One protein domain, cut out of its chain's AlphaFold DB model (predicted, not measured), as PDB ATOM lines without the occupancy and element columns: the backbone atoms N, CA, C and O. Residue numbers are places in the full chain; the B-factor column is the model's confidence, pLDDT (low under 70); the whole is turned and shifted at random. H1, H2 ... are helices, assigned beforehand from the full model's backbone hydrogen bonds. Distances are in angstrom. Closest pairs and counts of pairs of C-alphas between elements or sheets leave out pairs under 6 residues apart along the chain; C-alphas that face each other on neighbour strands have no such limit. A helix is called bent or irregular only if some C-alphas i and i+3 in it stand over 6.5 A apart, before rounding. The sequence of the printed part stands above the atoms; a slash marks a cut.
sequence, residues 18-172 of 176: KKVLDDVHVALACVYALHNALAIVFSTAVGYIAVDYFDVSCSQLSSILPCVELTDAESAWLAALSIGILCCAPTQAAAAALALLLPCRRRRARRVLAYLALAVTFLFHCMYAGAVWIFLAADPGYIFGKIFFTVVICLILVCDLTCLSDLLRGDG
ATOM      1  N   LYS A  18     250.541 163.799 106.868       77.50
ATOM      2  CA  LYS A  18     251.514 163.713 107.976       77.50
ATOM      3  C   LYS A  18     251.002 164.425 109.230       77.50
ATOM      4  O   LYS A  18     251.138 163.903 110.329       77.50
ATOM      5  N   LYS A  19     250.404 165.609 109.064       79.69
ATOM      6  CA  LYS A  19     249.864 166.403 110.173       79.69
ATOM      7  C   LYS A  19     248.731 165.697 110.910       79.69
ATOM      8  O   LYS A  19     248.693 165.812 112.130       79.69
ATOM      9  N   VAL A  20     247.843 165.016 110.186       82.12
ATOM     10  CA  VAL A  20     246.741 164.237 110.771       82.12
ATOM     11  C   VAL A  20     247.282 163.009 111.494       82.12
ATOM     12  O   VAL A  20     246.893 162.756 112.627       82.12
ATOM     13  N   LEU A  21     248.219 162.286 110.874       83.38
ATOM     14  CA  LEU A  21     248.815 161.089 111.467       83.38
ATOM     15  C   LEU A  21     249.547 161.398 112.784       83.38
ATOM     16  O   LEU A  21     249.394 160.678 113.761       83.38
ATOM     17  N   ASP A  22     250.280 162.509 112.828       83.50
ATOM     18  CA  ASP A  22     250.942 162.998 114.040       83.50
ATOM     19  C   ASP A  22     249.950 163.298 115.176       83.50
ATOM     20  O   ASP A  22     250.155 162.885 116.316       83.50
ATOM     21  N   ASP A  23     248.838 163.971 114.861       85.56
ATOM     22  CA  ASP A  23     247.799 164.270 115.849       85.56
ATOM     23  C   ASP A  23     247.138 162.976 116.379       85.56
ATOM     24  O   ASP A  23     246.801 162.910 117.564       85.56
ATOM     25  N   VAL A  24     247.009 161.938 115.539       90.31
ATOM     26  CA  VAL A  24     246.510 160.604 115.931       90.31
ATOM     27  C   VAL A  24     247.495 159.880 116.848       90.31
ATOM     28  O   VAL A  24     247.079 159.382 117.890       90.31
ATOM     29  N   HIS A  25     248.789 159.849 116.517       92.06
ATOM     30  CA  HIS A  25     249.803 159.190 117.353       92.06
ATOM     31  C   HIS A  25     249.920 159.843 118.736       92.06
ATOM     32  O   HIS A  25     249.972 159.152 119.752       92.06
ATOM     33  N   VAL A  26     249.896 161.182 118.787       92.19
ATOM     34  CA  VAL A  26     249.864 161.935 120.049       92.19
ATOM     35  C   VAL A  26     248.628 161.570 120.866       92.19
ATOM     36  O   VAL A  26     248.746 161.307 122.061       92.19
ATOM     37  N   ALA A  27     247.451 161.529 120.237       92.94
ATOM     38  CA  ALA A  27     246.220 161.169 120.930       92.94
ATOM     39  C   ALA A  27     246.262 159.732 121.468       92.94
ATOM     40  O   ALA A  27     245.901 159.523 122.624       92.94
ATOM     41  N   LEU A  28     246.746 158.770 120.677       93.44
ATOM     42  CA  LEU A  28     246.847 157.366 121.076       93.44
ATOM     43  C   LEU A  28     247.748 157.190 122.305       93.44
ATOM     44  O   LEU A  28     247.317 156.593 123.290       93.44
ATOM     45  N   ALA A  29     248.947 157.779 122.287       94.19
ATOM     46  CA  ALA A  29     249.869 157.724 123.421       94.19
ATOM     47  C   ALA A  29     249.270 158.368 124.684       94.19
ATOM     48  O   ALA A  29     249.410 157.838 125.784       94.19
ATOM     49  N   CYS A  30     248.550 159.486 124.537       95.62
ATOM     50  CA  CYS A  30     247.903 160.153 125.669       95.62
ATOM     51  C   CYS A  30     246.721 159.350 126.224       95.62
ATOM     52  O   CYS A  30     246.565 159.260 127.438       95.62
ATOM     53  N   VAL A  31     245.895 158.754 125.361       95.75
ATOM     54  CA  VAL A  31     244.790 157.881 125.787       95.75
ATOM     55  C   VAL A  31     245.336 156.653 126.507       95.75
ATOM     56  O   VAL A  31     244.809 156.291 127.555       95.75
ATOM     57  N   TYR A  32     246.417 156.060 126.000       96.06
ATOM     58  CA  TYR A  32     247.100 154.949 126.657       96.06
ATOM     59  C   TYR A  32     247.630 155.336 128.047       96.06
ATOM     60  O   TYR A  32     247.330 154.657 129.030       96.06
ATOM     61  N   ALA A  33     248.343 156.460 128.168       95.19
ATOM     62  CA  ALA A  33     248.833 156.954 129.458       95.19
ATOM     63  C   ALA A  33     247.687 157.254 130.445       95.19
ATOM     64  O   ALA A  33     247.752 156.893 131.620       95.19
ATOM     65  N   LEU A  34     246.601 157.872 129.966       95.19
ATOM     66  CA  LEU A  34     245.427 158.168 130.788       95.19
ATOM     67  C   LEU A  34     244.711 156.890 131.243       95.19
ATOM     68  O   LEU A  34     244.285 156.803 132.392       95.19
ATOM     69  N   HIS A  35     244.608 155.888 130.368       94.56
ATOM     70  CA  HIS A  35     244.029 154.595 130.708       94.56
ATOM     71  C   HIS A  35     244.820 153.904 131.825       94.56
ATOM     72  O   HIS A  35     244.220 153.482 132.810       94.56
ATOM     73  N   ASN A  36     246.155 153.872 131.731       93.81
ATOM     74  CA  ASN A  36     247.010 153.318 132.785       93.81
ATOM     75  C   ASN A  36     246.849 154.069 134.114       93.81
ATOM     76  O   ASN A  36     246.750 153.443 135.169       93.81
ATOM     77  N   ALA A  37     246.742 155.401 134.071       92.56
ATOM     78  CA  ALA A  37     246.502 156.217 135.260       92.56
ATOM     79  C   ALA A  37     245.181 155.886 135.962       92.56
ATOM     80  O   ALA A  37     245.115 155.828 137.187       92.56
ATOM     81  N   LEU A  38     244.116 155.675 135.190       90.94
ATOM     82  CA  LEU A  38     242.807 155.330 135.738       90.94
ATOM     83  C   LEU A  38     242.779 153.890 136.250       90.94
ATOM     84  O   LEU A  38     242.238 153.636 137.325       90.94
ATOM     85  N   ALA A  39     243.395 152.963 135.513       89.81
ATOM     86  CA  ALA A  39     243.478 151.560 135.893       89.81
ATOM     87  C   ALA A  39     244.181 151.381 137.245       89.81
ATOM     88  O   ALA A  39     243.700 150.613 138.080       89.81
ATOM     89  N   ILE A  40     245.267 152.120 137.502       85.56
ATOM     90  CA  ILE A  40     245.963 152.028 138.788       85.56
ATOM     91  C   ILE A  40     245.144 152.623 139.933       85.56
ATOM     92  O   ILE A  40     244.995 151.965 140.955       85.56
ATOM     93  N   VAL A  41     244.547 153.808 139.757       84.62
ATOM     94  CA  VAL A  41     243.709 154.430 140.799       84.62
ATOM     95  C   VAL A  41     242.539 153.518 141.155       84.62
ATOM     96  O   VAL A  41     242.254 153.315 142.333       84.62
ATOM     97  N   PHE A  42     241.900 152.923 140.147       84.50
ATOM     98  CA  PHE A  42     240.830 151.957 140.357       84.50
ATOM     99  C   PHE A  42     241.330 150.709 141.094       84.50
ATOM    100  O   PHE A  42     240.727 150.306 142.084       84.50
ATOM    101  N   SER A  43     242.456 150.133 140.667       82.31
ATOM    102  CA  SER A  43     243.026 148.933 141.292       82.31
ATOM    103  C   SER A  43     243.418 149.178 142.750       82.31
ATOM    104  O   SER A  43     243.110 148.356 143.610       82.31
ATOM    105  N   THR A  44     244.035 150.322 143.059       78.44
ATOM    106  CA  THR A  44     244.369 150.689 144.440       78.44
ATOM    107  C   THR A  44     243.116 150.939 145.273       78.44
ATOM    108  O   THR A  44     243.051 150.466 146.403       78.44
ATOM    109  N   ALA A  45     242.107 151.630 144.733       80.38
ATOM    110  CA  ALA A  45     240.853 151.866 145.447       80.38
ATOM    111  C   ALA A  45     240.129 150.550 145.770       80.38
ATOM    112  O   ALA A  45     239.678 150.358 146.897       80.38
ATOM    113  N   VAL A  46     240.069 149.621 144.812       80.00
ATOM    114  CA  VAL A  46     239.500 148.283 145.027       80.00
ATOM    115  C   VAL A  46     240.308 147.506 146.062       80.00
ATOM    116  O   VAL A  46     239.708 146.916 146.955       80.00
ATOM    117  N   GLY A  47     241.641 147.532 145.985       73.31
ATOM    118  CA  GLY A  47     242.508 146.870 146.963       73.31
ATOM    119  C   GLY A  47     242.297 147.406 148.378       73.31
ATOM    120  O   GLY A  47     242.115 146.625 149.306       73.31
ATOM    121  N   TYR A  48     242.229 148.729 148.529       70.69
ATOM    122  CA  TYR A  48     241.964 149.379 149.810       70.69
ATOM    123  C   TYR A  48     240.599 148.974 150.376       70.69
ATOM    124  O   TYR A  48     240.501 148.571 151.528       70.69
ATOM    125  N   ILE A  49     239.546 148.999 149.552       72.38
ATOM    126  CA  ILE A  49     238.201 148.584 149.973       72.38
ATOM    127  C   ILE A  49     238.174 147.090 150.337       72.38
ATOM    128  O   ILE A  49     237.563 146.716 151.331       72.38
ATOM    129  N   ALA A  50     238.832 146.226 149.565       68.94
ATOM    130  CA  ALA A  50     238.873 144.790 149.841       68.94
ATOM    131  C   ALA A  50     239.569 144.469 151.173       68.94
ATOM    132  O   ALA A  50     239.090 143.614 151.916       68.94
ATOM    133  N   VAL A  51     240.663 145.168 151.484       66.25
ATOM    134  CA  VAL A  51     241.407 144.984 152.737       66.25
ATOM    135  C   VAL A  51     240.649 145.584 153.924       66.25
ATOM    136  O   VAL A  51     240.426 144.881 154.904       66.25
ATOM    137  N   ASP A  52     240.191 146.834 153.824       62.31
ATOM    138  CA  ASP A  52     239.616 147.556 154.968       62.31
ATOM    139  C   ASP A  52     238.141 147.224 155.239       62.31
ATOM    140  O   ASP A  52     237.719 147.211 156.394       62.31
ATOM    141  N   TYR A  53     237.326 146.994 154.202       57.66
ATOM    142  CA  TYR A  53     235.873 146.816 154.372       57.66
ATOM    143  C   TYR A  53     235.428 145.362 154.410       57.66
ATOM    144  O   TYR A  53     234.418 145.055 155.043       57.66
ATOM    145  N   PHE A  54     236.121 144.482 153.691       54.47
ATOM    146  CA  PHE A  54     235.700 143.089 153.551       54.47
ATOM    147  C   PHE A  54     236.501 142.122 154.424       54.47
ATOM    148  O   PHE A  54     236.163 140.941 154.434       54.47
ATOM    149  N   ASP A  55     237.511 142.620 155.156       52.53
ATOM    150  CA  ASP A  55     238.394 141.848 156.044       52.53
ATOM    151  C   ASP A  55     238.798 140.521 155.380       52.53
ATOM    152  O   ASP A  55     238.666 139.427 155.943       52.53
ATOM    153  N   VAL A  56     239.163 140.612 154.091       55.09
ATOM    154  CA  VAL A  56     239.414 139.445 153.246       55.09
ATOM    155  C   VAL A  56     240.686 138.796 153.757       55.09
ATOM    156  O   VAL A  56     241.801 139.139 153.366       55.09
ATOM    157  N   SER A  57     240.497 137.859 154.684       54.41
ATOM    158  CA  SER A  57     241.567 137.050 155.233       54.41
ATOM    159  C   SER A  57     242.350 136.403 154.098       54.41
ATOM    160  O   SER A  57     241.808 136.009 153.062       54.41
ATOM    161  N   CYS A  58     243.654 136.286 154.310       58.38
ATOM    162  CA  CYS A  58     244.599 135.824 153.307       58.38
ATOM    163  C   CYS A  58     244.187 134.471 152.658       58.38
ATOM    164  O   CYS A  58     244.421 134.220 151.475       58.38
ATOM    165  N   SER A  59     243.441 133.637 153.392       54.91
ATOM    166  CA  SER A  59     242.851 132.381 152.913       54.91
ATOM    167  C   SER A  59     241.919 132.532 151.697       54.91
ATOM    168  O   SER A  59     241.931 131.661 150.824       54.91
ATOM    169  N   GLN A  60     241.155 133.625 151.587       53.00
ATOM    170  CA  GLN A  60     240.195 133.853 150.497       53.00
ATOM    171  C   GLN A  60     240.845 134.395 149.211       53.00
ATOM    172  O   GLN A  60     240.355 134.116 148.117       53.00
ATOM    173  N   LEU A  61     241.967 135.114 149.321       56.06
ATOM    174  CA  LEU A  61     242.719 135.660 148.180       56.06
ATOM    175  C   LEU A  61     243.724 134.673 147.573       56.06
ATOM    176  O   LEU A  61     244.200 134.920 146.469       56.06
ATOM    177  N   SER A  62     243.977 133.537 148.233       54.22
ATOM    178  CA  SER A  62     244.999 132.535 147.875       54.22
ATOM    179  C   SER A  62     244.993 132.053 146.414       54.22
ATOM    180  O   SER A  62     246.033 131.653 145.896       54.22
ATOM    181  N   SER A  63     243.845 132.103 145.730       55.38
ATOM    182  CA  SER A  63     243.734 131.736 144.310       55.38
ATOM    183  C   SER A  63     244.257 132.811 143.344       55.38
ATOM    184  O   SER A  63     244.680 132.485 142.235       55.38
ATOM    185  N   ILE A  64     244.250 134.081 143.763       56.16
ATOM    186  CA  ILE A  64     244.618 135.255 142.955       56.16
ATOM    187  C   ILE A  64     245.964 135.833 143.408       56.16
ATOM    188  O   ILE A  64     246.756 136.264 142.573       56.16
ATOM    189  N   LEU A  65     246.231 135.834 144.714       61.69
ATOM    190  CA  LEU A  65     247.461 136.336 145.306       61.69
ATOM    191  C   LEU A  65     247.844 135.430 146.491       61.69
ATOM    192  O   LEU A  65     247.074 135.347 147.450       61.69
ATOM    193  N   PRO A  66     248.979 134.706 146.437       63.81
ATOM    194  CA  PRO A  66     249.396 133.850 147.537       63.81
ATOM    195  C   PRO A  66     249.636 134.665 148.807       63.81
ATOM    196  O   PRO A  66     250.013 135.837 148.775       63.81
ATOM    197  N   CYS A  67     249.422 134.014 149.944       70.50
ATOM    198  CA  CYS A  67     249.819 134.547 151.235       70.50
ATOM    199  C   CYS A  67     251.318 134.423 151.370       70.50
ATOM    200  O   CYS A  67     251.825 133.325 151.590       70.50
ATOM    201  N   VAL A  68     252.008 135.544 151.219       71.00
ATOM    202  CA  VAL A  68     253.460 135.570 151.280       71.00
ATOM    203  C   VAL A  68     253.892 136.418 152.462       71.00
ATOM    204  O   VAL A  68     253.506 137.582 152.575       71.00
ATOM    205  N   GLU A  69     254.678 135.820 153.352       78.44
ATOM    206  CA  GLU A  69     255.354 136.557 154.413       78.44
ATOM    207  C   GLU A  69     256.529 137.321 153.802       78.44
ATOM    208  O   GLU A  69     257.491 136.735 153.310       78.44
ATOM    209  N   LEU A  70     256.415 138.646 153.798       81.00
ATOM    210  CA  LEU A  70     257.466 139.553 153.354       81.00
ATOM    211  C   LEU A  70     258.368 139.904 154.533       81.00
ATOM    212  O   LEU A  70     257.893 140.125 155.648       81.00
ATOM    213  N   THR A  71     259.664 140.034 154.278       89.62
ATOM    214  CA  THR A  71     260.586 140.608 155.263       89.62
ATOM    215  C   THR A  71     260.308 142.103 155.479       89.62
ATOM    216  O   THR A  71     259.745 142.789 154.619       89.62
ATOM    217  N   ASP A  72     260.769 142.658 156.604       89.62
ATOM    218  CA  ASP A  72     260.667 144.100 156.889       89.62
ATOM    219  C   ASP A  72     261.295 144.959 155.777       89.62
ATOM    220  O   ASP A  72     260.786 146.018 155.415       89.62
ATOM    221  N   ALA A  73     262.392 144.480 155.184       90.44
ATOM    222  CA  ALA A  73     263.038 145.161 154.072       90.44
ATOM    223  C   ALA A  73     262.166 145.138 152.806       90.44
ATOM    224  O   ALA A  73     261.968 146.177 152.177       90.44
ATOM    225  N   GLU A  74     261.631 143.977 152.425       88.81
ATOM    226  CA  GLU A  74     260.791 143.830 151.228       88.81
ATOM    227  C   GLU A  74     259.478 144.605 151.348       88.81
ATOM    228  O   GLU A  74     259.066 145.263 150.393       88.81
ATOM    229  N   SER A  75     258.853 144.593 152.525       86.06
ATOM    230  CA  SER A  75     257.647 145.381 152.794       86.06
ATOM    231  C   SER A  75     257.912 146.889 152.689       86.06
ATOM    232  O   SER A  75     257.129 147.603 152.054       86.06
ATOM    233  N   ALA A  76     259.043 147.380 153.204       88.94
ATOM    234  CA  ALA A  76     259.445 148.779 153.050       88.94
ATOM    235  C   ALA A  76     259.683 149.157 151.576       88.94
ATOM    236  O   ALA A  76     259.237 150.218 151.124       88.94
ATOM    237  N   TRP A  77     260.332 148.282 150.799       91.88
ATOM    238  CA  TRP A  77     260.515 148.483 149.358       91.88
ATOM    239  C   TRP A  77     259.186 148.503 148.600       91.88
ATOM    240  O   TRP A  77     258.968 149.392 147.774       91.88
ATOM    241  N   LEU A  78     258.273 147.577 148.901       88.00
ATOM    242  CA  LEU A  78     256.935 147.551 148.309       88.00
ATOM    243  C   LEU A  78     256.139 148.817 148.634       88.00
ATOM    244  O   LEU A  78     255.483 149.364 147.744       88.00
ATOM    245  N   ALA A  79     256.225 149.320 149.866       87.25
ATOM    246  CA  ALA A  79     255.590 150.576 150.251       87.25
ATOM    247  C   ALA A  79     256.157 151.758 149.447       87.25
ATOM    248  O   ALA A  79     255.395 152.547 148.885       87.25
ATOM    249  N   ALA A  80     257.486 151.848 149.315       91.00
ATOM    250  CA  ALA A  80     258.137 152.898 148.532       91.00
ATOM    251  C   ALA A  80     257.735 152.858 147.046       91.00
ATOM    252  O   ALA A  80     257.397 153.894 146.466       91.00
ATOM    253  N   LEU A  81     257.707 151.666 146.438       92.12
ATOM    254  CA  LEU A  81     257.252 151.475 145.056       92.12
ATOM    255  C   LEU A  81     255.774 151.846 144.892       92.12
ATOM    256  O   LEU A  81     255.419 152.519 143.927       92.12
ATOM    257  N   SER A  82     254.925 151.470 145.850       88.06
ATOM    258  CA  SER A  82     253.493 151.793 145.837       88.06
ATOM    259  C   SER A  82     253.250 153.302 145.902       88.06
ATOM    260  O   SER A  82     252.452 153.833 145.130       88.06
ATOM    261  N   ILE A  83     253.986 154.013 146.762       89.50
ATOM    262  CA  ILE A  83     253.945 155.481 146.833       89.50
ATOM    263  C   ILE A  83     254.388 156.083 145.495       89.50
ATOM    264  O   ILE A  83     253.693 156.939 144.949       89.50
ATOM    265  N   GLY A  84     255.501 155.607 144.927       91.06
ATOM    266  CA  GLY A  84     255.991 156.076 143.628       91.06
ATOM    267  C   GLY A  84     254.970 155.885 142.501       91.06
ATOM    268  O   GLY A  84     254.725 156.803 141.712       91.06
ATOM    269  N   ILE A  85     254.319 154.721 142.459       90.38
ATOM    270  CA  ILE A  85     253.237 154.398 141.520       90.38
ATOM    271  C   ILE A  85     252.058 155.370 141.679       90.38
ATOM    272  O   ILE A  85     251.583 155.931 140.685       90.38
ATOM    273  N   LEU A  86     251.623 155.625 142.916       88.94
ATOM    274  CA  LEU A  86     250.540 156.566 143.210       88.94
ATOM    275  C   LEU A  86     250.890 158.001 142.821       88.94
ATOM    276  O   LEU A  86     250.015 158.732 142.364       88.94
ATOM    277  N   CYS A  87     252.158 158.398 142.934       91.94
ATOM    278  CA  CYS A  87     252.626 159.696 142.454       91.94
ATOM    279  C   CYS A  87     252.650 159.789 140.921       91.94
ATOM    280  O   CYS A  87     252.384 160.857 140.372       91.94
ATOM    281  N   CYS A  88     252.923 158.691 140.210       93.12
ATOM    282  CA  CYS A  88     252.955 158.690 138.744       93.12
ATOM    283  C   CYS A  88     251.569 158.866 138.119       93.12
ATOM    284  O   CYS A  88     251.448 159.529 137.087       93.12
ATOM    285  N   ALA A  89     250.522 158.313 138.738       91.38
ATOM    286  CA  ALA A  89     249.149 158.381 138.241       91.38
ATOM    287  C   ALA A  89     248.647 159.813 137.945       91.38
ATOM    288  O   ALA A  89     248.260 160.073 136.800       91.38
ATOM    289  N   PRO A  90     248.682 160.777 138.887       93.31
ATOM    290  CA  PRO A  90     248.259 162.144 138.608       93.31
ATOM    291  C   PRO A  90     249.177 162.837 137.598       93.31
ATOM    292  O   PRO A  90     248.684 163.580 136.750       93.31
ATOM    293  N   THR A  91     250.490 162.587 137.633       93.88
ATOM    294  CA  THR A  91     251.443 163.219 136.710       93.88
ATOM    295  C   THR A  91     251.203 162.789 135.264       93.88
ATOM    296  O   THR A  91     251.096 163.651 134.386       93.88
ATOM    297  N   GLN A  92     251.068 161.484 135.000       95.00
ATOM    298  CA  GLN A  92     250.798 160.992 133.646       95.00
ATOM    299  C   GLN A  92     249.401 161.423 133.164       95.00
ATOM    300  O   GLN A  92     249.266 161.860 132.021       95.00
ATOM    301  N   ALA A  93     248.382 161.394 134.038       94.88
ATOM    302  CA  ALA A  93     247.026 161.826 133.699       94.88
ATOM    303  C   ALA A  93     246.977 163.316 133.347       94.88
ATOM    304  O   ALA A  93     246.377 163.693 132.339       94.88
ATOM    305  N   ALA A  94     247.641 164.166 134.136       96.31
ATOM    306  CA  ALA A  94     247.714 165.598 133.878       96.31
ATOM    307  C   ALA A  94     248.441 165.894 132.561       96.31
ATOM    308  O   ALA A  94     247.930 166.656 131.739       96.31
ATOM    309  N   ALA A  95     249.597 165.267 132.322       96.75
ATOM    310  CA  ALA A  95     250.345 165.443 131.080       96.75
ATOM    311  C   ALA A  95     249.522 165.006 129.852       96.75
ATOM    312  O   ALA A  95     249.411 165.766 128.884       96.75
ATOM    313  N   ALA A  96     248.877 163.838 129.919       96.44
ATOM    314  CA  ALA A  96     248.017 163.318 128.859       96.44
ATOM    315  C   ALA A  96     246.793 164.213 128.606       96.44
ATOM    316  O   ALA A  96     246.519 164.584 127.462       96.44
ATOM    317  N   ALA A  97     246.080 164.616 129.660       96.31
ATOM    318  CA  ALA A  97     244.912 165.484 129.544       96.31
ATOM    319  C   ALA A  97     245.285 166.845 128.940       96.31
ATOM    320  O   ALA A  97     244.620 167.318 128.017       96.31
ATOM    321  N   LEU A  98     246.389 167.450 129.389       96.44
ATOM    322  CA  LEU A  98     246.883 168.704 128.822       96.44
ATOM    323  C   LEU A  98     247.239 168.549 127.337       96.44
ATOM    324  O   LEU A  98     246.871 169.409 126.535       96.44
ATOM    325  N   ALA A  99     247.905 167.461 126.943       94.69
ATOM    326  CA  ALA A  99     248.246 167.190 125.545       94.69
ATOM    327  C   ALA A  99     247.010 167.021 124.640       94.69
ATOM    328  O   ALA A  99     247.023 167.461 123.482       94.69
ATOM    329  N   LEU A 100     245.945 166.407 125.165       94.00
ATOM    330  CA  LEU A 100     244.676 166.202 124.463       94.00
ATOM    331  C   LEU A 100     243.856 167.494 124.346       94.00
ATOM    332  O   LEU A 100     243.279 167.751 123.291       94.00
ATOM    333  N   LEU A 101     243.833 168.319 125.395       94.19
ATOM    334  CA  LEU A 101     243.056 169.565 125.446       94.19
ATOM    335  C   LEU A 101     243.744 170.744 124.740       94.19
ATOM    336  O   LEU A 101     243.093 171.719 124.358       94.19
ATOM    337  N   LEU A 102     245.067 170.690 124.569       92.19
ATOM    338  CA  LEU A 102     245.817 171.743 123.894       92.19
ATOM    339  C   LEU A 102     245.412 171.856 122.412       92.19
ATOM    340  O   LEU A 102     245.365 170.853 121.699       92.19
ATOM    341  N   PRO A 103     245.216 173.079 121.882       86.69
ATOM    342  CA  PRO A 103     244.802 173.243 120.494       86.69
ATOM    343  C   PRO A 103     245.873 172.746 119.512       86.69
ATOM    344  O   PRO A 103     247.070 172.955 119.739       86.69
ATOM    345  N   CYS A 104     245.459 172.229 118.349       81.38
ATOM    346  CA  CYS A 104     246.354 171.691 117.308       81.38
ATOM    347  C   CYS A 104     247.392 172.692 116.768       81.38
ATOM    348  O   CYS A 104     248.337 172.295 116.092       81.38
ATOM    349  N   ARG A 105     247.255 173.995 117.053       83.75
ATOM    350  CA  ARG A 105     248.282 175.009 116.744       83.75
ATOM    351  C   ARG A 105     249.532 174.884 117.625       83.75
ATOM    352  O   ARG A 105     250.605 175.317 117.226       83.75
ATOM    353  N   ARG A 106     249.421 174.262 118.806       86.88
ATOM    354  CA  ARG A 106     250.516 174.053 119.773       86.88
ATOM    355  C   ARG A 106     251.112 172.642 119.681       86.88
ATOM    356  O   ARG A 106     251.370 172.008 120.699       86.88
ATOM    357  N   ARG A 107     251.364 172.154 118.460       85.19
ATOM    358  CA  ARG A 107     251.824 170.772 118.189       85.19
ATOM    359  C   ARG A 107     253.044 170.355 119.007       85.19
ATOM    360  O   ARG A 107     253.036 169.295 119.613       85.19
ATOM    361  N   ARG A 108     254.065 171.217 119.076       88.25
ATOM    362  CA  ARG A 108     255.288 170.933 119.842       88.25
ATOM    363  C   ARG A 108     254.993 170.719 121.327       88.25
ATOM    364  O   ARG A 108     255.459 169.743 121.892       88.25
ATOM    365  N   ALA A 109     254.180 171.586 121.934       91.75
ATOM    366  CA  ALA A 109     253.808 171.453 123.341       91.75
ATOM    367  C   ALA A 109     252.990 170.177 123.595       91.75
ATOM    368  O   ALA A 109     253.289 169.450 124.535       91.75
ATOM    369  N   ARG A 110     252.016 169.867 122.721       93.38
ATOM    370  CA  ARG A 110     251.248 168.610 122.787       93.38
ATOM    371  C   ARG A 110     252.166 167.395 122.754       93.38
ATOM    372  O   ARG A 110     252.006 166.487 123.557       93.38
ATOM    373  N   ARG A 111     253.154 167.402 121.857       91.38
ATOM    374  CA  ARG A 111     254.093 166.292 121.712       91.38
ATOM    375  C   ARG A 111     255.026 166.154 122.914       91.38
ATOM    376  O   ARG A 111     255.217 165.045 123.387       91.38
ATOM    377  N   VAL A 112     255.567 167.256 123.435       95.44
ATOM    378  CA  VAL A 112     256.386 167.234 124.661       95.44
ATOM    379  C   VAL A 112     255.594 166.653 125.831       95.44
ATOM    380  O   VAL A 112     256.110 165.816 126.560       95.44
ATOM    381  N   LEU A 113     254.327 167.043 125.977       96.75
ATOM    382  CA  LEU A 113     253.451 166.497 127.010       96.75
ATOM    383  C   LEU A 113     253.112 165.020 126.778       96.75
ATOM    384  O   LEU A 113     253.059 164.273 127.745       96.75
ATOM    385  N   ALA A 114     252.941 164.582 125.529       96.00
ATOM    386  CA  ALA A 114     252.734 163.169 125.210       96.00
ATOM    387  C   ALA A 114     253.972 162.315 125.523       96.00
ATOM    388  O   ALA A 114     253.837 161.246 126.110       96.00
ATOM    389  N   TYR A 115     255.176 162.804 125.206       96.50
ATOM    390  CA  TYR A 115     256.423 162.154 125.618       96.50
ATOM    391  C   TYR A 115     256.571 162.122 127.137       96.50
ATOM    392  O   TYR A 115     256.961 161.097 127.680       96.50
ATOM    393  N   LEU A 116     256.239 163.219 127.825       97.31
ATOM    394  CA  LEU A 116     256.262 163.264 129.285       97.31
ATOM    395  C   LEU A 116     255.278 162.253 129.885       97.31
ATOM    396  O   LEU A 116     255.658 161.506 130.778       97.31
ATOM    397  N   ALA A 117     254.043 162.203 129.378       97.38
ATOM    398  CA  ALA A 117     253.036 161.245 129.818       97.38
ATOM    399  C   ALA A 117     253.549 159.810 129.645       97.38
ATOM    400  O   ALA A 117     253.565 159.061 130.615       97.38
ATOM    401  N   LEU A 118     254.062 159.472 128.457       96.81
ATOM    402  CA  LEU A 118     254.587 158.140 128.164       96.81
ATOM    403  C   LEU A 118     255.830 157.791 128.999       96.81
ATOM    404  O   LEU A 118     255.958 156.662 129.456       96.81
ATOM    405  N   ALA A 119     256.733 158.745 129.246       97.50
ATOM    406  CA  ALA A 119     257.904 158.524 130.094       97.50
ATOM    407  C   ALA A 119     257.507 158.212 131.545       97.50
ATOM    408  O   ALA A 119     258.078 157.318 132.168       97.50
ATOM    409  N   VAL A 120     256.502 158.916 132.071       96.62
ATOM    410  CA  VAL A 120     255.954 158.641 133.406       96.62
ATOM    411  C   VAL A 120     255.208 157.302 133.423       96.62
ATOM    412  O   VAL A 120     255.338 156.565 134.396       96.62
ATOM    413  N   THR A 121     254.497 156.941 132.349       96.06
ATOM    414  CA  THR A 121     253.888 155.608 132.187       96.06
ATOM    415  C   THR A 121     254.945 154.497 132.209       96.06
ATOM    416  O   THR A 121     254.780 153.516 132.928       96.06
ATOM    417  N   PHE A 122     256.076 154.678 131.523       95.69
ATOM    418  CA  PHE A 122     257.179 153.713 131.536       95.69
ATOM    419  C   PHE A 122     257.776 153.552 132.939       95.69
ATOM    420  O   PHE A 122     257.964 152.436 133.421       95.69
ATOM    421  N   LEU A 123     258.025 154.670 133.633       95.88
ATOM    422  CA  LEU A 123     258.503 154.655 135.018       95.88
ATOM    423  C   LEU A 123     257.522 153.920 135.942       95.88
ATOM    424  O   LEU A 123     257.941 153.104 136.764       95.88
ATOM    425  N   PHE A 124     256.223 154.176 135.777       94.12
ATOM    426  CA  PHE A 124     255.158 153.459 136.472       94.12
ATOM    427  C   PHE A 124     255.250 151.945 136.236       94.12
ATOM    428  O   PHE A 124     255.278 151.186 137.206       94.12
ATOM    429  N   HIS A 125     255.378 151.498 134.986       94.81
ATOM    430  CA  HIS A 125     255.506 150.076 134.663       94.81
ATOM    431  C   HIS A 125     256.783 149.449 135.226       94.81
ATOM    432  O   HIS A 125     256.743 148.311 135.694       94.81
ATOM    433  N   CYS A 126     257.901 150.179 135.253       94.94
ATOM    434  CA  CYS A 126     259.131 149.708 135.888       94.94
ATOM    435  C   CYS A 126     258.950 149.491 137.395       94.94
ATOM    436  O   CYS A 126     259.370 148.460 137.919       94.94
ATOM    437  N   MET A 127     258.304 150.430 138.091       94.19
ATOM    438  CA  MET A 127     258.019 150.278 139.521       94.19
ATOM    439  C   MET A 127     257.032 149.139 139.786       94.19
ATOM    440  O   MET A 127     257.236 148.362 140.716       94.19
ATOM    441  N   TYR A 128     256.002 149.001 138.945       91.50
ATOM    442  CA  TYR A 128     255.043 147.900 139.017       91.50
ATOM    443  C   TYR A 128     255.727 146.543 138.829       91.50
ATOM    444  O   TYR A 128     255.541 145.641 139.645       91.50
ATOM    445  N   ALA A 129     256.573 146.412 137.803       93.19
ATOM    446  CA  ALA A 129     257.368 145.212 137.593       93.19
ATOM    447  C   ALA A 129     258.248 144.929 138.818       93.19
ATOM    448  O   ALA A 129     258.246 143.806 139.306       93.19
ATOM    449  N   GLY A 130     258.928 145.940 139.369       92.62
ATOM    450  CA  GLY A 130     259.709 145.796 140.600       92.62
ATOM    451  C   GLY A 130     258.889 145.245 141.774       92.62
ATOM    452  O   GLY A 130     259.328 144.308 142.437       92.62
ATOM    453  N   ALA A 131     257.675 145.762 141.985       89.62
ATOM    454  CA  ALA A 131     256.793 145.303 143.056       89.62
ATOM    455  C   ALA A 131     256.357 143.843 142.854       89.62
ATOM    456  O   ALA A 131     256.432 143.029 143.773       89.62
ATOM    457  N   VAL A 132     255.974 143.490 141.625       89.44
ATOM    458  CA  VAL A 132     255.640 142.114 141.237       89.44
ATOM    459  C   VAL A 132     256.830 141.174 141.438       89.44
ATOM    460  O   VAL A 132     256.660 140.066 141.936       89.44
ATOM    461  N   TRP A 133     258.041 141.601 141.078       91.12
ATOM    462  CA  TRP A 133     259.248 140.791 141.234       91.12
ATOM    463  C   TRP A 133     259.575 140.507 142.701       91.12
ATOM    464  O   TRP A 133     259.896 139.363 143.013       91.12
ATOM    465  N   ILE A 134     259.453 141.497 143.595       88.69
ATOM    466  CA  ILE A 134     259.612 141.285 145.046       88.69
ATOM    467  C   ILE A 134     258.593 140.249 145.533       88.69
ATOM    468  O   ILE A 134     258.954 139.283 146.200       88.69
ATOM    469  N   PHE A 135     257.333 140.400 145.127       83.56
ATOM    470  CA  PHE A 135     256.267 139.481 145.512       83.56
ATOM    471  C   PHE A 135     256.518 138.039 145.026       83.56
ATOM    472  O   PHE A 135     256.398 137.083 145.788       83.56
ATOM    473  N   LEU A 136     256.930 137.865 143.766       86.69
ATOM    474  CA  LEU A 136     257.236 136.550 143.186       86.69
ATOM    475  C   LEU A 136     258.530 135.922 143.721       86.69
ATOM    476  O   LEU A 136     258.703 134.704 143.615       86.69
ATOM    477  N   ALA A 137     259.459 136.732 144.234       87.12
ATOM    478  CA  ALA A 137     260.666 136.242 144.891       87.12
ATOM    479  C   ALA A 137     260.346 135.637 146.263       87.12
ATOM    480  O   ALA A 137     260.944 134.627 146.631       87.12
ATOM    481  N   ALA A 138     259.375 136.217 146.969       84.81
ATOM    482  CA  ALA A 138     258.972 135.769 148.291       84.81
ATOM    483  C   ALA A 138     258.106 134.482 148.260       84.81
ATOM    484  O   ALA A 138     258.113 133.725 149.229       84.81
ATOM    485  N   ASP A 139     257.466 134.142 147.127       82.75
ATOM    486  CA  ASP A 139     256.906 132.797 146.876       82.75
ATOM    487  C   ASP A 139     257.410 132.181 145.553       82.75
ATOM    488  O   ASP A 139     256.777 132.286 144.491       82.75
ATOM    489  N   PRO A 140     258.546 131.458 145.594       80.56
ATOM    490  CA  PRO A 140     259.096 130.808 144.416       80.56
ATOM    491  C   PRO A 140     258.196 129.714 143.823       80.56
ATOM    492  O   PRO A 140     258.358 129.396 142.637       80.56
ATOM    493  N   GLY A 141     257.285 129.144 144.619       84.12
ATOM    494  CA  GLY A 141     256.380 128.064 144.231       84.12
ATOM    495  C   GLY A 141     255.183 128.533 143.403       84.12
ATOM    496  O   GLY A 141     254.533 127.712 142.752       84.12
ATOM    497  N   TYR A 142     254.924 129.843 143.345       83.62
ATOM    498  CA  TYR A 142     253.795 130.420 142.616       83.62
ATOM    499  C   TYR A 142     254.026 130.505 141.095       83.62
ATOM    500  O   TYR A 142     254.104 131.577 140.488       83.62
ATOM    501  N   ILE A 143     254.134 129.343 140.444       86.44
ATOM    502  CA  ILE A 143     254.431 129.219 139.006       86.44
ATOM    503  C   ILE A 143     253.373 129.910 138.135       86.44
ATOM    504  O   ILE A 143     253.724 130.582 137.164       86.44
ATOM    505  N   PHE A 144     252.089 129.783 138.486       85.25
ATOM    506  CA  PHE A 144     251.005 130.421 137.736       85.25
ATOM    507  C   PHE A 144     251.159 131.946 137.711       85.25
ATOM    508  O   PHE A 144     251.139 132.540 136.633       85.25
ATOM    509  N   GLY A 145     251.398 132.569 138.870       83.38
ATOM    510  CA  GLY A 145     251.640 134.007 138.954       83.38
ATOM    511  C   GLY A 145     252.862 134.436 138.166       83.38
ATOM    512  O   GLY A 145     252.785 135.396 137.407       83.38
ATOM    513  N   LYS A 146     253.972 133.694 138.269       87.19
ATOM    514  CA  LYS A 146     255.183 133.983 137.486       87.19
ATOM    515  C   LYS A 146     254.889 134.050 135.991       87.19
ATOM    516  O   LYS A 146     255.287 135.015 135.343       87.19
ATOM    517  N   ILE A 147     254.172 133.064 135.453       90.12
ATOM    518  CA  ILE A 147     253.797 133.040 134.033       90.12
ATOM    519  C   ILE A 147     252.870 134.215 133.713       90.12
ATOM    520  O   ILE A 147     253.153 134.983 132.794       90.12
ATOM    521  N   PHE A 148     251.794 134.381 134.484       89.94
ATOM    522  CA  PHE A 148     250.787 135.412 134.254       89.94
ATOM    523  C   PHE A 148     251.392 136.822 134.264       89.94
ATOM    524  O   PHE A 148     251.274 137.554 133.280       89.94
ATOM    525  N   PHE A 149     252.099 137.187 135.332       90.06
ATOM    526  CA  PHE A 149     252.687 138.514 135.464       90.06
ATOM    527  C   PHE A 149     253.796 138.769 134.445       90.06
ATOM    528  O   PHE A 149     253.891 139.880 133.929       90.06
ATOM    529  N   THR A 150     254.596 137.756 134.093       91.69
ATOM    530  CA  THR A 150     255.605 137.903 133.033       91.69
ATOM    531  C   THR A 150     254.942 138.240 131.700       91.69
ATOM    532  O   THR A 150     255.356 139.188 131.037       91.69
ATOM    533  N   VAL A 151     253.874 137.524 131.327       94.50
ATOM    534  CA  VAL A 151     253.121 137.810 130.096       94.50
ATOM    535  C   VAL A 151     252.541 139.224 130.127       94.50
ATOM    536  O   VAL A 151     252.688 139.957 129.149       94.50
ATOM    537  N   VAL A 152     251.939 139.635 131.247       92.69
ATOM    538  CA  VAL A 152     251.398 140.993 131.417       92.69
ATOM    539  C   VAL A 152     252.491 142.053 131.250       92.69
ATOM    540  O   VAL A 152     252.309 142.988 130.473       92.69
ATOM    541  N   ILE A 153     253.648 141.891 131.900       93.38
ATOM    542  CA  ILE A 153     254.786 142.818 131.785       93.38
ATOM    543  C   ILE A 153     255.297 142.882 130.338       93.38
ATOM    544  O   ILE A 153     255.577 143.970 129.832       93.38
ATOM    545  N   CYS A 154     255.380 141.747 129.638       95.31
ATOM    546  CA  CYS A 154     255.776 141.729 128.230       95.31
ATOM    547  C   CYS A 154     254.774 142.473 127.334       95.31
ATOM    548  O   CYS A 154     255.192 143.234 126.463       95.31
ATOM    549  N   LEU A 155     253.466 142.288 127.543       95.12
ATOM    550  CA  LEU A 155     252.432 143.004 126.790       95.12
ATOM    551  C   LEU A 155     252.491 144.513 127.046       95.12
ATOM    552  O   LEU A 155     252.417 145.299 126.102       95.12
ATOM    553  N   ILE A 156     252.677 144.909 128.305       93.88
ATOM    554  CA  ILE A 156     252.874 146.304 128.701       93.88
ATOM    555  C   ILE A 156     254.072 146.910 127.961       93.88
ATOM    556  O   ILE A 156     253.929 147.943 127.309       93.88
ATOM    557  N   LEU A 157     255.221 146.228 127.978       95.00
ATOM    558  CA  LEU A 157     256.428 146.681 127.288       95.00
ATOM    559  C   LEU A 157     256.195 146.859 125.780       95.00
ATOM    560  O   LEU A 157     256.639 147.842 125.191       95.00
ATOM    561  N   VAL A 158     255.482 145.926 125.141       96.88
ATOM    562  CA  VAL A 158     255.135 146.037 123.715       96.88
ATOM    563  C   VAL A 158     254.266 147.271 123.456       96.88
ATOM    564  O   VAL A 158     254.522 148.003 122.494       96.88
ATOM    565  N   CYS A 159     253.275 147.539 124.306       94.75
ATOM    566  CA  CYS A 159     252.424 148.724 124.198       94.75
ATOM    567  C   CYS A 159     253.222 150.024 124.373       94.75
ATOM    568  O   CYS A 159     253.080 150.932 123.548       94.75
ATOM    569  N   ASP A 160     254.102 150.091 125.374       95.12
ATOM    570  CA  ASP A 160     254.980 151.240 125.621       95.12
ATOM    571  C   ASP A 160     255.863 151.540 124.402       95.12
ATOM    572  O   ASP A 160     255.910 152.671 123.906       95.12
ATOM    573  N   LEU A 161     256.527 150.511 123.869       96.06
ATOM    574  CA  LEU A 161     257.410 150.639 122.708       96.06
ATOM    575  C   LEU A 161     256.645 150.999 121.431       96.06
ATOM    576  O   LEU A 161     257.166 151.744 120.597       96.06
ATOM    577  N   THR A 162     255.416 150.508 121.276       95.38
ATOM    578  CA  THR A 162     254.550 150.861 120.142       95.38
ATOM    579  C   THR A 162     254.156 152.333 120.213       95.38
ATOM    580  O   THR A 162     254.367 153.066 119.247       95.38
ATOM    581  N   CYS A 163     253.698 152.805 121.378       94.50
ATOM    582  CA  CYS A 163     253.357 154.213 121.589       94.50
ATOM    583  C   CYS A 163     254.566 155.131 121.364       94.50
ATOM    584  O   CYS A 163     254.448 156.180 120.723       94.50
ATOM    585  N   LEU A 164     255.748 154.726 121.842       94.50
ATOM    586  CA  LEU A 164     256.989 155.466 121.625       94.50
ATOM    587  C   LEU A 164     257.345 155.524 120.134       94.50
ATOM    588  O   LEU A 164     257.669 156.590 119.609       94.50
ATOM    589  N   SER A 165     257.252 154.387 119.442       92.75
ATOM    590  CA  SER A 165     257.536 154.284 118.008       92.75
ATOM    591  C   SER A 165     256.603 155.165 117.180       92.75
ATOM    592  O   SER A 165     257.053 155.836 116.247       92.75
ATOM    593  N   ASP A 166     255.322 155.216 117.533       91.06
ATOM    594  CA  ASP A 166     254.331 156.052 116.858       91.06
ATOM    595  C   ASP A 166     254.619 157.548 117.060       91.06
ATOM    596  O   ASP A 166     254.607 158.322 116.091       91.06
ATOM    597  N   LEU A 167     254.984 157.962 118.279       90.56
ATOM    598  CA  LEU A 167     255.412 159.338 118.554       90.56
ATOM    599  C   LEU A 167     256.671 159.724 117.756       90.56
ATOM    600  O   LEU A 167     256.702 160.794 117.136       90.56
ATOM    601  N   LEU A 168     257.671 158.839 117.689       90.00
ATOM    602  CA  LEU A 168     258.905 159.061 116.921       90.00
ATOM    603  C   LEU A 168     258.638 159.149 115.408       90.00
ATOM    604  O   LEU A 168     259.173 160.026 114.718       90.00
ATOM    605  N   ARG A 169     257.754 158.293 114.879       84.88
ATOM    606  CA  ARG A 169     257.310 158.342 113.473       84.88
ATOM    607  C   ARG A 169     256.582 159.646 113.151       84.88
ATOM    608  O   ARG A 169     256.787 160.205 112.068       84.88
ATOM    609  N   GLY A 170     255.784 160.165 114.087       76.06
ATOM    610  CA  GLY A 170     255.134 161.477 113.979       76.06
ATOM    611  C   GLY A 170     256.135 162.636 113.864       76.06
ATOM    612  O   GLY A 170     255.888 163.616 113.149       76.06
ATOM    613  N   ASP A 171     257.314 162.506 114.482       71.12
ATOM    614  CA  ASP A 171     258.391 163.502 114.398       71.12
ATOM    615  C   ASP A 171     259.073 163.550 113.020       71.12
ATOM    616  O   ASP A 171     259.582 164.580 112.579       71.12
ATOM    617  N   GLY A 172     258.959 162.474 112.241       62.50
ATOM    618  CA  GLY A 172     259.654 162.336 110.964       62.50
ATOM    619  C   GLY A 172     261.043 161.719 111.095       62.50
ATOM    620  O   GLY A 172     261.853 161.891 110.183       62.50
TER     621      GLY A 172
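This is residues 18 to 172 of the 176 residues of an uncharacterized protein of Triticum aestivum (UniProt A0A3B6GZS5). Four long helices make an elongated up-and-down bundle that splays at one end: H3, H4 and H5 run back and forth beside one another, and the longest helix, H1, crosses H3 and H4 at a slant. The second part of H1, residues 45 to 54, sticks out free of the bundle, and tiny H2 sits beyond it on the loop back to H3. The printed part has 155 residues with five named helices, H1 to H5 in chain order, and no named strand; the class is all helix. It is only just loose, close to compact, with a radius of gyration of the C-alphas of 18.1 A, and spans 55 by 30 by 25 A.

Find C-alpha 18 at (251.514, 163.713, 107.976); from there H1, residues 18 to 54, runs 52.5 A to C-alpha 54 at (235.700, 143.089, 153.551). H2 is residues 58 to 61. H3, residues 72 to 101, is 44.1 A long. H4, residues 104 to 138, is 49.1 A long; it is irregular, with C-alphas 105 and 108 standing 8.7 A apart, and has a kink of 40 degrees near residue 111. H5, residues 143 to 171, runs 42.4 A to C-alpha 171 at (258.391, 163.502, 114.398).

Begin at H1, which with H4 is a hub, each touching three helices. With residues 26 to 41 alone H1 touches residues 86 to 100 of H3, opposite ways at a steep tilt of 40 degrees; the closest C-alphas, of Cys 30 and Ala 96, are 4.5 A apart. With residues 23 to 36 alone it touches H4, closest at the C-alphas of Cys 30 and Ala 114, 5.7 A; they run the same way at 38 degrees, only just a steep tilt. With residues 18 to 29 alone it touches residues 163 to 171 of H5, opposite ways at a shallow tilt of 29 degrees, closest at the C-alphas of Asp 22 and Gly 170, 4.5 A. H3 and H4 form a hairpin at a shallow tilt of 18 degrees, with the C-alphas of Ala 99 and Arg 110 closest at 4.3 A. H4 and H5 form another at 16 degrees, with the C-alphas of Leu 136 and Lys 146 closest at 6.6 A. H3 and H5 are apart, and H2 touches no helix. Every O i to N i+4 pair is within hydrogen-bond range in H5, against 32 of 33 in H1, 24 of 26 in H3 and 29 of 31 in H4; H2 is too short for such a pair.

Look for the two farthest C-alphas at Ser 59 and Arg 105, 56.2 A apart. The printed part has no cut and no long link. The pLDDT is under 70 at residues 50 to 66 and 172, with a mean of 86.0 for the printed part.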